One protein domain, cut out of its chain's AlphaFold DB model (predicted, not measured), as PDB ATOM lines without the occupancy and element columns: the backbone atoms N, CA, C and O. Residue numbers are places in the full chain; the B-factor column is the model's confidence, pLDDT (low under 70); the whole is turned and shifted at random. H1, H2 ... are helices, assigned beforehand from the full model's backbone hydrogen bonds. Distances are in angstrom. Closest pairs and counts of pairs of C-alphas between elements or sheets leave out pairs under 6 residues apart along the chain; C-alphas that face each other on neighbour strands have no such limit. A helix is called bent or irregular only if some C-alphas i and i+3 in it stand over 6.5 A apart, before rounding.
ATOM      1  N   ILE A 290     -14.621  42.631 -41.383       96.88
ATOM      2  CA  ILE A 290     -15.871  42.475 -40.618       96.88
ATOM      3  C   ILE A 290     -15.512  42.297 -39.136       96.88
ATOM      4  O   ILE A 290     -15.519  41.195 -38.588       96.88
ATOM      5  N   ILE A 291     -15.148  43.414 -38.519       95.88
ATOM      6  CA  ILE A 291     -14.848  43.574 -37.094       95.88
ATOM      7  C   ILE A 291     -15.875  44.531 -36.480       95.88
ATOM      8  O   ILE A 291     -16.524  45.254 -37.245       95.88
ATOM      9  N   PRO A 292     -16.011  44.594 -35.140       96.38
ATOM     10  CA  PRO A 292     -16.954  45.499 -34.494       96.38
ATOM     11  C   PRO A 292     -16.883  46.907 -35.072       96.38
ATOM     12  O   PRO A 292     -17.905  47.389 -35.544       96.38
ATOM     13  N   LEU A 293     -15.689  47.506 -35.156       95.56
ATOM     14  CA  LEU A 293     -15.466  48.873 -35.655       95.56
ATOM     15  C   LEU A 293     -16.163  49.191 -36.992       95.56
ATOM     16  O   LEU A 293     -16.556  50.328 -37.218       95.56
ATOM     17  N   ASN A 294     -16.307  48.204 -37.879       96.69
ATOM     18  CA  ASN A 294     -16.833  48.394 -39.231       96.69
ATOM     19  C   ASN A 294     -18.250  47.829 -39.408       96.69
ATOM     20  O   ASN A 294     -18.760  47.792 -40.528       96.69
ATOM     21  N   ILE A 295     -18.884  47.332 -38.343       96.75
ATOM     22  CA  ILE A 295     -20.064  46.476 -38.475       96.75
ATOM     23  C   ILE A 295     -21.278  47.210 -39.051       96.75
ATOM     24  O   ILE A 295     -21.933  46.690 -39.953       96.75
ATOM     25  N   PHE A 296     -21.551  48.430 -38.581       95.56
ATOM     26  CA  PHE A 296     -22.665  49.251 -39.050       95.56
ATOM     27  C   PHE A 296     -22.467  49.758 -40.483       95.56
ATOM     28  O   PHE A 296     -23.351  49.493 -41.302       95.56
ATOM     29  N   PRO A 297     -21.324  50.365 -40.868       95.75
ATOM     30  CA  PRO A 297     -21.142  50.814 -42.246       95.75
ATOM     31  C   PRO A 297     -21.161  49.647 -43.242       95.75
ATOM     32  O   PRO A 297     -21.730  49.782 -44.326       95.75
ATOM     33  N   LEU A 298     -20.624  48.476 -42.875       97.62
ATOM     34  CA  LEU A 298     -20.718  47.270 -43.702       97.62
ATOM     35  C   LEU A 298     -22.157  46.749 -43.796       97.62
ATOM     36  O   LEU A 298     -22.607  46.389 -44.886       97.62
ATOM     37  N   LEU A 299     -22.907  46.734 -42.689       97.19
ATOM     38  CA  LEU A 299     -24.319  46.360 -42.708       97.19
ATOM     39  C   LEU A 299     -25.096  47.275 -43.661       97.19
ATOM     40  O   LEU A 299     -25.780  46.776 -44.552       97.19
ATOM     41  N   TYR A 300     -24.943  48.590 -43.546       96.12
ATOM     42  CA  TYR A 300     -25.654  49.551 -44.394       96.12
ATOM     43  C   TYR A 300     -25.256  49.430 -45.864       96.12
ATOM     44  O   TYR A 300     -26.127  49.392 -46.735       96.12
ATOM     45  N   ALA A 301     -23.963  49.260 -46.149       97.25
ATOM     46  CA  ALA A 301     -23.482  49.014 -47.503       97.25
ATOM     47  C   ALA A 301     -24.096  47.738 -48.103       97.25
ATOM     48  O   ALA A 301     -24.521  47.741 -49.260       97.25
ATOM     49  N   SER A 302     -24.208  46.663 -47.313       97.31
ATOM     50  CA  SER A 302     -24.845  45.423 -47.761       97.31
ATOM     51  C   SER A 302     -26.330  45.619 -48.091       97.31
ATOM     52  O   SER A 302     -26.791  45.118 -49.115       97.31
ATOM     53  N   GLN A 303     -27.065  46.396 -47.284       96.69
ATOM     54  CA  GLN A 303     -28.483  46.680 -47.525       96.69
ATOM     55  C   GLN A 303     -28.679  47.544 -48.773       96.69
ATOM     56  O   GLN A 303     -29.514  47.216 -49.616       96.69
ATOM     57  N   ALA A 304     -27.864  48.587 -48.948       96.25
ATOM     58  CA  ALA A 304     -27.875  49.413 -50.153       96.25
ATOM     59  C   ALA A 304     -27.576  48.578 -51.414       96.25
ATOM     60  O   ALA A 304     -28.283  48.677 -52.417       96.25
ATOM     61  N   GLY A 305     -26.592  47.674 -51.339       97.00
ATOM     62  CA  GLY A 305     -26.290  46.735 -52.419       97.00
ATOM     63  C   GLY A 305     -27.454  45.790 -52.738       97.00
ATOM     64  O   GLY A 305     -27.799  45.604 -53.903       97.00
ATOM     65  N   MET A 306     -28.107  45.228 -51.717       96.38
ATOM     66  CA  MET A 306     -29.265  44.347 -51.911       96.38
ATOM     67  C   MET A 306     -30.433  45.087 -52.568       96.38
ATOM     68  O   MET A 306     -30.973  44.573 -53.549       96.38
ATOM     69  N   LYS A 307     -30.736  46.307 -52.103       96.19
ATOM     70  CA  LYS A 307     -31.759  47.202 -52.667       96.19
ATOM     71  C   LYS A 307     -31.473  47.544 -54.128       96.19
ATOM     72  O   LYS A 307     -32.361  47.485 -54.968       96.19
ATOM     73  N   LYS A 308     -30.214  47.822 -54.470       95.69
ATOM     74  CA  LYS A 308     -29.790  48.108 -55.850       95.69
ATOM     75  C   LYS A 308     -29.959  46.922 -56.803       95.69
ATOM     76  O   LYS A 308     -30.099  47.123 -58.007       95.69
ATOM     77  N   LEU A 309     -29.930  45.696 -56.284       96.19
ATOM     78  CA  LEU A 309     -30.179  44.487 -57.068       96.19
ATOM     79  C   LEU A 309     -31.668  44.107 -57.107       96.19
ATOM     80  O   LEU A 309     -32.019  43.159 -57.809       96.19
ATOM     81  N   GLU A 310     -32.554  44.757 -56.348       94.50
ATOM     82  CA  GLU A 310     -33.993  44.463 -56.394       94.50
ATOM     83  C   GLU A 310     -34.549  44.709 -57.803       94.50
ATOM     84  O   GLU A 310     -34.261  45.716 -58.443       94.50
ATOM     85  N   GLY A 311     -35.315  43.748 -58.323       90.88
ATOM     86  CA  GLY A 311     -35.895  43.826 -59.668       90.88
ATOM     87  C   GLY A 311     -34.923  43.584 -60.832       90.88
ATOM     88  O   GLY A 311     -35.375  43.503 -61.972       90.88
ATOM     89  N   VAL A 312     -33.618  43.410 -60.588       93.69
ATOM     90  CA  VAL A 312     -32.646  43.087 -61.649       93.69
ATOM     91  C   VAL A 312     -32.662  41.581 -61.931       93.69
ATOM     92  O   VAL A 312     -32.196  40.782 -61.118       93.69
ATOM     93  N   GLY A 313     -33.203  41.196 -63.092       90.81
ATOM     94  CA  GLY A 313     -33.368  39.796 -63.517       90.81
ATOM     95  C   GLY A 313     -32.173  39.176 -64.253       90.81
ATOM     96  O   GLY A 313     -32.250  38.030 -64.687       90.81
ATOM     97  N   GLU A 314     -31.078  39.914 -64.432       93.88
ATOM     98  CA  GLU A 314     -29.900  39.444 -65.170       93.88
ATOM     99  C   GLU A 314     -29.033  38.476 -64.341       93.88
ATOM    100  O   GLU A 314     -28.890  38.623 -63.126       93.88
ATOM    101  N   LEU A 315     -28.385  37.503 -64.995       93.56
ATOM    102  CA  LEU A 315     -27.585  36.464 -64.318       93.56
ATOM    103  C   LEU A 315     -26.437  37.034 -63.468       93.56
ATOM    104  O   LEU A 315     -26.141  36.517 -62.390       93.56
ATOM    105  N   TRP A 316     -25.807  38.124 -63.912       95.88
ATOM    106  CA  TRP A 316     -24.722  38.768 -63.168       95.88
ATOM    107  C   TRP A 316     -25.199  39.344 -61.820       95.88
ATOM    108  O   TRP A 316     -24.436  39.395 -60.848       95.88
ATOM    109  N   ALA A 317     -26.474  39.738 -61.726       96.81
ATOM    110  CA  ALA A 317     -27.062  40.259 -60.498       96.81
ATOM    111  C   ALA A 317     -27.246  39.148 -59.458       96.81
ATOM    112  O   ALA A 317     -27.016  39.383 -58.272       96.81
ATOM    113  N   ALA A 318     -27.581  37.926 -59.892       96.44
ATOM    114  CA  ALA A 318     -27.658  36.760 -59.013       96.44
ATOM    115  C   ALA A 318     -26.295  36.440 -58.378       96.44
ATOM    116  O   ALA A 318     -26.214  36.267 -57.163       96.44
ATOM    117  N   VAL A 319     -25.219  36.477 -59.174       97.31
ATOM    118  CA  VAL A 319     -23.839  36.297 -58.687       97.31
ATOM    119  C   VAL A 319     -23.483  37.352 -57.638       97.31
ATOM    120  O   VAL A 319     -22.969  37.030 -56.570       97.31
ATOM    121  N   SER A 320     -23.782  38.624 -57.910       97.31
ATOM    122  CA  SER A 320     -23.504  39.714 -56.963       97.31
ATOM    123  C   SER A 320     -24.306  39.559 -55.666       97.31
ATOM    124  O   SER A 320     -23.777  39.785 -54.577       97.31
ATOM    125  N   ARG A 321     -25.569  39.121 -55.769       97.50
ATOM    126  CA  ARG A 321     -26.449  38.871 -54.621       97.50
ATOM    127  C   ARG A 321     -25.917  37.752 -53.734       97.50
ATOM    128  O   ARG A 321     -25.900  37.916 -52.520       97.50
ATOM    129  N   GLU A 322     -25.450  36.652 -54.318       96.75
ATOM    130  CA  GLU A 322     -24.837  35.544 -53.577       96.75
ATOM    131  C   GLU A 322     -23.629  36.023 -52.756       96.75
ATOM    132  O   GLU A 322     -23.534  35.745 -51.559       96.75
ATOM    133  N   MET A 323     -22.754  36.829 -53.368       97.69
ATOM    134  CA  MET A 323     -21.583  37.396 -52.693       97.69
ATOM    135  C   MET A 323     -21.966  38.334 -51.535       97.69
ATOM    136  O   MET A 323     -21.340  38.283 -50.474       97.69
ATOM    137  N   LEU A 324     -22.999  39.170 -51.712       97.69
ATOM    138  CA  LEU A 324     -23.520  40.035 -50.647       97.69
ATOM    139  C   LEU A 324     -24.120  39.213 -49.499       97.69
ATOM    140  O   LEU A 324     -23.795  39.465 -48.342       97.69
ATOM    141  N   VAL A 325     -24.942  38.202 -49.801       96.81
ATOM    142  CA  VAL A 325     -25.560  37.320 -48.794       96.81
ATOM    143  C   VAL A 325     -24.498  36.589 -47.972       96.81
ATOM    144  O   VAL A 325     -24.605  36.526 -46.745       96.81
ATOM    145  N   ALA A 326     -23.438  36.095 -48.616       96.44
ATOM    146  CA  ALA A 326     -22.336  35.437 -47.921       96.44
ATOM    147  C   ALA A 326     -21.621  36.379 -46.932       96.44
ATOM    148  O   ALA A 326     -21.281  35.971 -45.819       96.44
ATOM    149  N   ALA A 327     -21.432  37.651 -47.298       97.44
ATOM    150  CA  ALA A 327     -20.877  38.657 -46.394       97.44
ATOM    151  C   ALA A 327     -21.845  39.008 -45.251       97.44
ATOM    152  O   ALA A 327     -21.416  39.097 -44.100       97.44
ATOM    153  N   VAL A 328     -23.147  39.142 -45.541       96.50
ATOM    154  CA  VAL A 328     -24.194  39.427 -44.541       96.50
ATOM    155  C   VAL A 328     -24.228  38.359 -43.451       96.50
ATOM    156  O   VAL A 328     -24.239  38.710 -42.277       96.50
ATOM    157  N   GLY A 329     -24.131  37.073 -43.801       94.94
ATOM    158  CA  GLY A 329     -24.082  36.007 -42.794       94.94
ATOM    159  C   GLY A 329     -22.920  36.164 -41.801       94.94
ATOM    160  O   GLY A 329     -23.050  35.846 -40.619       94.94
ATOM    161  N   LYS A 330     -21.780  36.711 -42.249       96.50
ATOM    162  CA  LYS A 330     -20.642  37.005 -41.370       96.50
ATOM    163  C   LYS A 330     -20.837  38.293 -40.561       96.50
ATOM    164  O   LYS A 330     -20.429  38.313 -39.401       96.50
ATOM    165  N   ILE A 331     -21.457  39.322 -41.142       97.75
ATOM    166  CA  ILE A 331     -21.844  40.564 -40.449       97.75
ATOM    167  C   ILE A 331     -22.803  40.237 -39.299       97.75
ATOM    168  O   ILE A 331     -22.503  40.550 -38.150       97.75
ATOM    169  N   ASP A 332     -23.895  39.524 -39.581       96.50
ATOM    170  CA  ASP A 332     -24.907  39.146 -38.589       96.50
ATOM    171  C   ASP A 332     -24.272  38.377 -37.415       96.50
ATOM    172  O   ASP A 332     -24.547  38.658 -36.245       96.50
ATOM    173  N   LYS A 333     -23.346  37.456 -37.722       95.38
ATOM    174  CA  LYS A 333     -22.597  36.701 -36.712       95.38
ATOM    175  C   LYS A 333     -21.730  37.599 -35.823       95.38
ATOM    176  O   LYS A 333     -21.784  37.470 -34.606       95.38
ATOM    177  N   VAL A 334     -20.922  38.491 -36.403       96.44
ATOM    178  CA  VAL A 334     -20.027  39.372 -35.625       96.44
ATOM    179  C   VAL A 334     -20.828  40.350 -34.767       96.44
ATOM    180  O   VAL A 334     -20.486  40.537 -33.601       96.44
ATOM    181  N   LEU A 335     -21.922  40.898 -35.304       95.62
ATOM    182  CA  LEU A 335     -22.823  41.781 -34.564       95.62
ATOM    183  C   LEU A 335     -23.376  41.108 -33.301       95.62
ATOM    184  O   LEU A 335     -23.460  41.749 -32.257       95.62
ATOM    185  N   CYS A 336     -23.729  39.821 -33.372       94.56
ATOM    186  CA  CYS A 336     -24.289  39.104 -32.227       94.56
ATOM    187  C   CYS A 336     -23.208  38.592 -31.261       94.56
ATOM    188  O   CYS A 336     -23.326  38.780 -30.047       94.56
ATOM    189  N   ASP A 337     -22.132  37.998 -31.786       94.56
ATOM    190  CA  ASP A 337     -21.055  37.402 -30.985       94.56
ATOM    191  C   ASP A 337     -20.233  38.464 -30.225       94.56
ATOM    192  O   ASP A 337     -19.741  38.195 -29.128       94.56
ATOM    193  N   GLN A 338     -20.101  39.670 -30.792       94.56
ATOM    194  CA  GLN A 338     -19.344  40.804 -30.235       94.56
ATOM    195  C   GLN A 338     -20.244  42.030 -29.995       94.56
ATOM    196  O   GLN A 338     -19.812  43.183 -30.086       94.56
ATOM    197  N   SER A 339     -21.516  41.789 -29.668       92.44
ATOM    198  CA  SER A 339     -22.554  42.816 -29.478       92.44
ATOM    199  C   SER A 339     -22.154  43.937 -28.516       92.44
ATOM    200  O   SER A 339     -22.360  45.111 -28.818       92.44
ATOM    201  N   ALA A 340     -21.503  43.610 -27.396       91.19
ATOM    202  CA  ALA A 340     -21.055  44.603 -26.420       91.19
ATOM    203  C   ALA A 340     -20.078  45.639 -27.003       91.19
ATOM    204  O   ALA A 340     -20.069  46.786 -26.566       91.19
ATOM    205  N   GLU A 341     -19.211  45.246 -27.937       93.75
ATOM    206  CA  GLU A 341     -18.252  46.144 -28.599       93.75
ATOM    207  C   GLU A 341     -18.910  46.909 -29.745       93.75
ATOM    208  O   GLU A 341     -18.644  48.096 -29.929       93.75
ATOM    209  N   CYS A 342     -19.824  46.258 -30.467       93.38
ATOM    210  CA  CYS A 342     -20.614  46.884 -31.524       93.38
ATOM    211  C   CYS A 342     -21.445  48.053 -30.969       93.38
ATOM    212  O   CYS A 342     -21.286  49.193 -31.393       93.38
ATOM    213  N   PHE A 343     -22.245  47.810 -29.928       92.19
ATOM    214  CA  PHE A 343     -23.134  48.813 -29.329       92.19
ATOM    215  C   PHE A 343     -22.428  49.805 -28.384       92.19
ATOM    216  O   PHE A 343     -23.084  50.606 -27.718       92.19
ATOM    217  N   ARG A 344     -21.091  49.765 -28.281       90.75
ATOM    218  CA  ARG A 344     -20.272  50.820 -27.645       90.75
ATOM    219  C   ARG A 344     -19.866  51.923 -28.614       90.75
ATOM    220  O   ARG A 344     -19.351  52.944 -28.171       90.75
ATOM    221  N   GLN A 345     -20.044  51.709 -29.911       91.31
ATOM    222  CA  GLN A 345     -19.578  52.653 -30.912       91.31
ATOM    223  C   GLN A 345     -20.409  53.923 -30.916       91.31
ATOM    224  O   GLN A 345     -21.624  53.888 -30.733       91.31
ATOM    225  N   LYS A 346     -19.731  55.035 -31.204       88.75
ATOM    226  CA  LYS A 346     -20.352  56.352 -31.326       88.75
ATOM    227  C   LYS A 346     -21.515  56.345 -32.321       88.75
ATOM    228  O   LYS A 346     -22.563  56.874 -32.004       88.75
ATOM    229  N   GLU A 347     -21.366  55.674 -33.463       86.44
ATOM    230  CA  GLU A 347     -22.423  55.582 -34.481       86.44
ATOM    231  C   GLU A 347     -23.728  54.981 -33.934       86.44
ATOM    232  O   GLU A 347     -24.811  55.464 -34.254       86.44
ATOM    233  N   TRP A 348     -23.641  53.972 -33.062       88.44
ATOM    234  CA  TRP A 348     -24.817  53.422 -32.385       88.44
ATOM    235  C   TRP A 348     -25.410  54.405 -31.375       88.44
ATOM    236  O   TRP A 348     -26.622  54.610 -31.355       88.44
ATOM    237  N   LEU A 349     -24.561  55.014 -30.544       87.06
ATOM    238  CA  LEU A 349     -24.998  55.974 -29.529       87.06
ATOM    239  C   LEU A 349     -25.691  57.178 -30.175       87.06
ATOM    240  O   LEU A 349     -26.780  57.539 -29.754       87.06
ATOM    241  N   ASP A 350     -25.152  57.697 -31.279       86.00
ATOM    242  CA  ASP A 350     -25.744  58.798 -32.040       86.00
ATOM    243  C   ASP A 350     -27.150  58.434 -32.573       86.00
ATOM    244  O   ASP A 350     -28.054  59.274 -32.565       86.00
ATOM    245  N   ILE A 351     -27.372  57.177 -32.991       84.19
ATOM    246  CA  ILE A 351     -28.691  56.663 -33.417       84.19
ATOM    247  C   ILE A 351     -29.663  56.552 -32.233       84.19
ATOM    248  O   ILE A 351     -30.865  56.759 -32.402       84.19
ATOM    249  N   VAL A 352     -29.195  56.201 -31.036       80.75
ATOM    250  CA  VAL A 352     -30.058  56.060 -29.849       80.75
ATOM    251  C   VAL A 352     -30.384  57.425 -29.233       80.75
ATOM    252  O   VAL A 352     -31.552  57.684 -28.940       80.75
ATOM    253  N   ASP A 353     -29.390  58.306 -29.128       77.06
ATOM    254  CA  ASP A 353     -29.454  59.601 -28.437       77.06
ATOM    255  C   ASP A 353     -30.181  60.691 -29.237       77.06
ATOM    256  O   ASP A 353     -30.647  61.679 -28.663       77.06
ATOM    257  N   THR A 354     -30.356  60.519 -30.553       68.94
ATOM    258  CA  THR A 354     -31.241  61.368 -31.371       68.94
ATOM    259  C   THR A 354     -32.710  61.084 -31.032       68.94
ATOM    260  O   THR A 354     -33.444  60.419 -31.758       68.94
ATOM    261  N   ALA A 355     -33.148  61.558 -29.865       56.75
ATOM    262  CA  ALA A 355     -34.438  61.230 -29.267       56.75
ATOM    263  C   ALA A 355     -35.646  61.965 -29.880       56.75
ATOM    264  O   ALA A 355     -36.771  61.570 -29.588       56.75
ATOM    265  N   ASN A 356     -35.456  62.969 -30.745       54.16
ATOM    266  CA  ASN A 356     -36.556  63.788 -31.265       54.16
ATOM    267  C   ASN A 356     -36.574  63.879 -32.801       54.16
ATOM    268  O   ASN A 356     -35.541  64.068 -33.435       54.16
ATOM    269  N   ASP A 357     -37.799  63.786 -33.327       53.28
ATOM    270  CA  ASP A 357     -38.281  64.011 -34.697       53.28
ATOM    271  C   ASP A 357     -37.996  62.948 -35.764       53.28
ATOM    272  O   ASP A 357     -36.935  62.926 -36.372       53.28
ATOM    273  N   GLY A 358     -39.019  62.120 -36.040       61.22
ATOM    274  CA  GLY A 358     -39.466  61.700 -37.386       61.22
ATOM    275  C   GLY A 358     -38.424  61.291 -38.432       61.22
ATOM    276  O   GLY A 358     -38.685  61.422 -39.629       61.22
ATOM    277  N   ASN A 359     -37.244  60.843 -38.015       75.56
ATOM    278  CA  ASN A 359     -36.123  60.637 -38.911       75.56
ATOM    279  C   ASN A 359     -36.240  59.265 -39.584       75.56
ATOM    280  O   ASN A 359     -35.797  58.250 -39.047       75.56
ATOM    281  N   ALA A 360     -36.820  59.247 -40.787       81.06
ATOM    282  CA  ALA A 360     -36.996  58.038 -41.588       81.06
ATOM    283  C   ALA A 360     -35.682  57.265 -41.821       81.06
ATOM    284  O   ALA A 360     -35.700  56.036 -41.879       81.06
ATOM    285  N   GLU A 361     -34.540  57.957 -41.906       83.38
ATOM    286  CA  GLU A 361     -33.226  57.322 -42.059       83.38
ATOM    287  C   GLU A 361     -32.825  56.551 -40.792       83.38
ATOM    288  O   GLU A 361     -32.308  55.434 -40.866       83.38
ATOM    289  N   ARG A 362     -33.096  57.122 -39.612       84.25
ATOM    290  CA  ARG A 362     -32.858  56.464 -38.321       84.25
ATOM    291  C   ARG A 362     -33.699  55.196 -38.200       84.25
ATOM    292  O   ARG A 362     -33.164  54.144 -37.852       84.25
ATOM    293  N   ASP A 363     -34.989  55.286 -38.514       85.81
ATOM    294  CA  ASP A 363     -35.914  54.151 -38.436       85.81
ATOM    295  C   ASP A 363     -35.513  53.030 -39.408       85.81
ATOM    296  O   ASP A 363     -35.556  51.848 -39.054       85.81
ATOM    297  N   GLU A 364     -35.054  53.384 -40.612       89.50
ATOM    298  CA  GLU A 364     -34.532  52.423 -41.586       89.50
ATOM    299  C   GLU A 364     -33.257  51.730 -41.065       89.50
ATOM    300  O   GLU A 364     -33.180  50.497 -41.079       89.50
ATOM    301  N   LYS A 365     -32.301  52.484 -40.502       90.19
ATOM    302  CA  LYS A 365     -31.084  51.923 -39.887       90.19
ATOM    303  C   LYS A 365     -31.394  51.011 -38.699       90.19
ATOM    304  O   LYS A 365     -30.833  49.917 -38.611       90.19
ATOM    305  N   LEU A 366     -32.306  51.413 -37.811       89.06
ATOM    306  CA  LEU A 366     -32.750  50.594 -36.677       89.06
ATOM    307  C   LEU A 366     -33.418  49.302 -37.149       89.06
ATOM    308  O   LEU A 366     -33.146  48.230 -36.602       89.06
ATOM    309  N   LYS A 367     -34.245  49.376 -38.197       90.69
ATOM    310  CA  LYS A 367     -34.853  48.197 -38.821       90.69
ATOM    311  C   LYS A 367     -33.788  47.254 -39.379       90.69
ATOM    312  O   LYS A 367     -33.875  46.046 -39.157       90.69
ATOM    313  N   TRP A 368     -32.769  47.772 -40.063       93.44
ATOM    314  CA  TRP A 368     -31.670  46.953 -40.581       93.44
ATOM    315  C   TRP A 368     -30.881  46.256 -39.472       93.44
ATOM    316  O   TRP A 368     -30.638  45.053 -39.579       93.44
ATOM    317  N   ILE A 369     -30.537  46.974 -38.400       93.38
ATOM    318  CA  ILE A 369     -29.837  46.410 -37.235       93.38
ATOM    319  C   ILE A 369     -30.696  45.338 -36.564       93.38
ATOM    320  O   ILE A 369     -30.219  44.233 -36.316       93.38
ATOM    321  N   THR A 370     -31.977  45.625 -36.330       91.19
ATOM    322  CA  THR A 370     -32.911  44.676 -35.705       91.19
ATOM    323  C   THR A 370     -33.025  43.397 -36.531       91.19
ATOM    324  O   THR A 370     -32.925  42.298 -35.988       91.19
ATOM    325  N   ASN A 371     -33.156  43.518 -37.854       93.12
ATOM    326  CA  ASN A 371     -33.202  42.367 -38.750       93.12
ATOM    327  C   ASN A 371     -31.885  41.573 -38.741       93.12
ATOM    328  O   ASN A 371     -31.917  40.348 -38.813       93.12
ATOM    329  N   ALA A 372     -30.730  42.241 -38.657       94.25
ATOM    330  CA  ALA A 372     -29.427  41.578 -38.558       94.25
ATOM    331  C   ALA A 372     -29.285  40.785 -37.252       94.25
ATOM    332  O   ALA A 372     -28.881  39.623 -37.273       94.25
ATOM    333  N   VAL A 373     -29.709  41.366 -36.126       93.44
ATOM    334  CA  VAL A 373     -29.754  40.683 -34.826       93.44
ATOM    335  C   VAL A 373     -30.690  39.474 -34.871       93.44
ATOM    336  O   VAL A 373     -30.311  38.390 -34.436       93.44
ATOM    337  N   GLN A 374     -31.885  39.620 -35.451       92.00
ATOM    338  CA  GLN A 374     -32.841  38.514 -35.592       92.00
ATOM    339  C   GLN A 374     -32.286  37.350 -36.421       92.00
ATOM    340  O   GLN A 374     -32.581  36.199 -36.114       92.00
ATOM    341  N   ARG A 375     -31.482  37.625 -37.457       93.50
ATOM    342  CA  ARG A 375     -30.834  36.580 -38.268       93.50
ATOM    343  C   ARG A 375     -29.611  35.956 -37.589       93.50
ATOM    344  O   ARG A 375     -29.312  34.797 -37.857       93.50
ATOM    345  N   GLY A 376     -28.889  36.713 -36.761       91.69
ATOM    346  CA  GLY A 376     -27.634  36.276 -36.136       91.69
ATOM    347  C   GLY A 376     -27.772  35.634 -34.749       91.69
ATOM    348  O   GLY A 376     -26.827  34.982 -34.285       91.69
ATOM    349  N   ILE A 377     -28.918  35.804 -34.080       92.88
ATOM    350  CA  ILE A 377     -29.152  35.258 -32.740       92.88
ATOM    351  C   ILE A 377     -29.190  33.725 -32.757       92.88
ATOM    352  O   ILE A 377     -29.810  33.096 -33.613       92.88
ATOM    353  N   ASN A 378     -28.515  33.115 -31.790       92.81
ATOM    354  CA  ASN A 378     -28.522  31.678 -31.546       92.81
ATOM    355  C   ASN A 378     -28.260  31.400 -30.058       92.81
ATOM    356  O   ASN A 378     -27.889  32.301 -29.302       92.81
ATOM    357  N   ASP A 379     -28.398  30.145 -29.639       90.50
ATOM    358  CA  ASP A 379     -28.280  29.747 -28.229       90.50
ATOM    359  C   ASP A 379     -26.949  30.160 -27.576       90.50
ATOM    360  O   ASP A 379     -26.897  30.420 -26.375       90.50
ATOM    361  N   SER A 380     -25.870  30.270 -28.360       91.50
ATOM    362  CA  SER A 380     -24.542  30.616 -27.839       91.50
ATOM    363  C   SER A 380     -24.354  32.110 -27.554       91.50
ATOM    364  O   SER A 380     -23.520  32.470 -26.718       91.50
ATOM    365  N   ASN A 381     -25.116  32.988 -28.217       91.69
ATOM    366  CA  ASN A 381     -24.981  34.443 -28.084       91.69
ATOM    367  C   ASN A 381     -26.224  35.137 -27.498       91.69
ATOM    368  O   ASN A 381     -26.109  36.275 -27.038       91.69
ATOM    369  N   ALA A 382     -27.370  34.450 -27.409       88.38
ATOM    370  CA  ALA A 382     -28.639  35.014 -26.951       88.38
ATOM    371  C   ALA A 382     -28.564  35.665 -25.558       88.38
ATOM    372  O   ALA A 382     -29.026  36.789 -25.384       88.38
ATOM    373  N   ALA A 383     -27.942  34.999 -24.577       86.94
ATOM    374  CA  ALA A 383     -27.843  35.525 -23.211       86.94
ATOM    375  C   ALA A 383     -27.019  36.823 -23.139       86.94
ATOM    376  O   ALA A 383     -27.437  37.794 -22.511       86.94
ATOM    377  N   LYS A 384     -25.872  36.859 -23.831       87.12
ATOM    378  CA  LYS A 384     -25.001  38.044 -23.894       87.12
ATOM    379  C   LYS A 384     -25.699  39.202 -24.595       87.12
ATOM    380  O   LYS A 384     -25.638  40.331 -24.123       87.12
ATOM    381  N   LEU A 385     -26.374  38.913 -25.705       86.88
ATOM    382  CA  LEU A 385     -27.095  39.919 -26.469       86.88
ATOM    383  C   LEU A 385     -28.267  40.496 -25.665       86.88
ATOM    384  O   LEU A 385     -28.449  41.707 -25.661       86.88
ATOM    385  N   TYR A 386     -29.005  39.661 -24.926       83.81
ATOM    386  CA  TYR A 386     -30.078  40.121 -24.044       83.81
ATOM    387  C   TYR A 386     -29.558  41.069 -22.960       83.81
ATOM    388  O   TYR A 386     -30.118  42.145 -22.791       83.81
ATOM    389  N   GLN A 387     -28.455  40.719 -22.292       83.31
ATOM    390  CA  GLN A 387     -27.846  41.574 -21.271       83.31
ATOM    391  C   GLN A 387     -27.406  42.932 -21.843       83.31
ATOM    392  O   GLN A 387     -27.720  43.975 -21.279       83.31
ATOM    393  N   VAL A 388     -26.720  42.929 -22.992       83.88
ATOM    394  CA  VAL A 388     -26.278  44.170 -23.649       83.88
ATOM    395  C   VAL A 388     -27.469  45.027 -24.074       83.88
ATOM    396  O   VAL A 388     -27.397  46.251 -23.991       83.88
ATOM    397  N   CYS A 389     -28.558  44.399 -24.521       75.19
ATOM    398  CA  CYS A 389     -29.765  45.117 -24.899       75.19
ATOM    399  C   CYS A 389     -30.501  45.697 -23.680       75.19
ATOM    400  O   CYS A 389     -30.909  46.850 -23.728       75.19
ATOM    401  N   ASP A 390     -30.636  44.947 -22.588       70.75
ATOM    402  CA  ASP A 390     -31.319  45.395 -21.366       70.75
ATOM    403  C   ASP A 390     -30.577  46.561 -20.686       70.75
ATOM    404  O   ASP A 390     -31.184  47.539 -20.258       70.75
ATOM    405  N   GLU A 391     -29.241  46.523 -20.683       62.69
ATOM    406  CA  GLU A 391     -28.401  47.589 -20.120       62.69
ATOM    407  C   GLU A 391     -28.385  48.880 -20.964       62.69
ATOM    408  O   GLU A 391     -28.025  49.940 -20.449       62.69
ATOM    409  N   ARG A 392     -28.712  48.816 -22.266       63.38
ATOM    410  CA  ARG A 392     -28.440  49.916 -23.224       63.38
ATOM    411  C   ARG A 392     -29.613  50.372 -24.075       63.38
ATOM    412  O   ARG A 392     -29.518  51.424 -24.700       63.38
ATOM    413  N   PHE A 393     -30.700  49.615 -24.114       58.66
ATOM    414  CA  PHE A 393     -31.971  50.063 -24.660       58.66
ATOM    415  C   PHE A 393     -32.870  50.397 -23.470       58.66
ATOM    416  O   PHE A 393     -33.576  49.513 -22.986       58.66
ATOM    417  N   PRO A 394     -32.920  51.654 -22.991       42.59
ATOM    418  CA  PRO A 394     -34.088  52.063 -22.236       42.59
ATOM    419  C   PRO A 394     -35.268  51.885 -23.190       42.59
ATOM    420  O   PRO A 394     -35.368  52.577 -24.203       42.59
ATOM    421  N   LEU A 395     -36.102  50.876 -22.928       38.31
ATOM    422  CA  LEU A 395     -37.321  50.622 -23.681       38.31
ATOM    423  C   LEU A 395     -38.073  51.949 -23.790       38.31
ATOM    424  O   LEU A 395     -38.639  52.437 -22.812       38.31
TER     425      LEU A 395
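This is residues 290 to 395 of the 423 residues of the protein "BTB domain-containing protein" of Phanerochaete carnosa (strain HHB-10118-sp) (UniProt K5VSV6). A helical hairpin, H1 and H2, makes the long arm of this domain, and H5 crosses one face of it; the short helices H3 and H4, together with H6, gather about the end away from the hairpin's turn. At that turn, residues 311 to 316 stick out. The printed part has 106 residues with six named helices, H1 to H6 in order along the chain, and no named strand; the class is all helix. The whole is compact, with a radius of gyration of the C-alphas of 14.8 A, and spans 46 by 37 by 20 A.

H1, residues 292 to 308, and H2, residues 315 to 337, touch as a helical hairpin at a shallow tilt of 29 degrees, opposite ways; their closest C-alphas, those of Ser 302 and Leu 324, are 6.3 A apart. Both are hubs, touching three helices each. With residues 292 to 295 alone, H1 touches H3, residues 339 to 342, closest at the C-alphas of Pro 292 and Cys 342, 4.9 A. H4, residues 346 to 353, is close to H1 but not clearly touching, the C-alphas of Phe 296 and Glu 347 being closest at 7.8 A. H5, residues 360 to 376, is about perpendicular to H1, at 75 degrees, and touches it, closest at the C-alphas of Tyr 300 and Lys 365, 7.4 A. H5 also touches H2, about perpendicular at 79 degrees, with the C-alphas of Asp 332 and Gly 376 closest at 4.7 A. H6, residues 382 to 392, touches H3, closest at the C-alphas of Ala 340 and Val 388, 5.9 A. H5 and H6 are apart. Every O i to N i+4 pair is within hydrogen-bond range in H4, H5 and H6, against 11 of 13 in H1 and 18 of 19 in H2, while H3 is too short for such a pair.

H1 begins at C-alpha 292, (-16.954, 45.499, -34.494), and measures 25.1 A; it is irregular, with C-alphas 293 and 296 8.0 A apart. H2 measures 34.0 A, H5 24.3 A and H6 15.4 A; H3 has 4 residues and H4 has 8. H6 ends at C-alpha 392, (-28.440, 49.916, -23.224).

The C-alphas of Glu 314 and Glu 391 are the two farthest apart, 45.8 A. The printed part has no cut and no long link. Residues 355 to 360, of which 360 belongs to H5, stand free. The mean pLDDT of the printed part is 88.7; residues 354 to 358 and 391 to 395 are under 70.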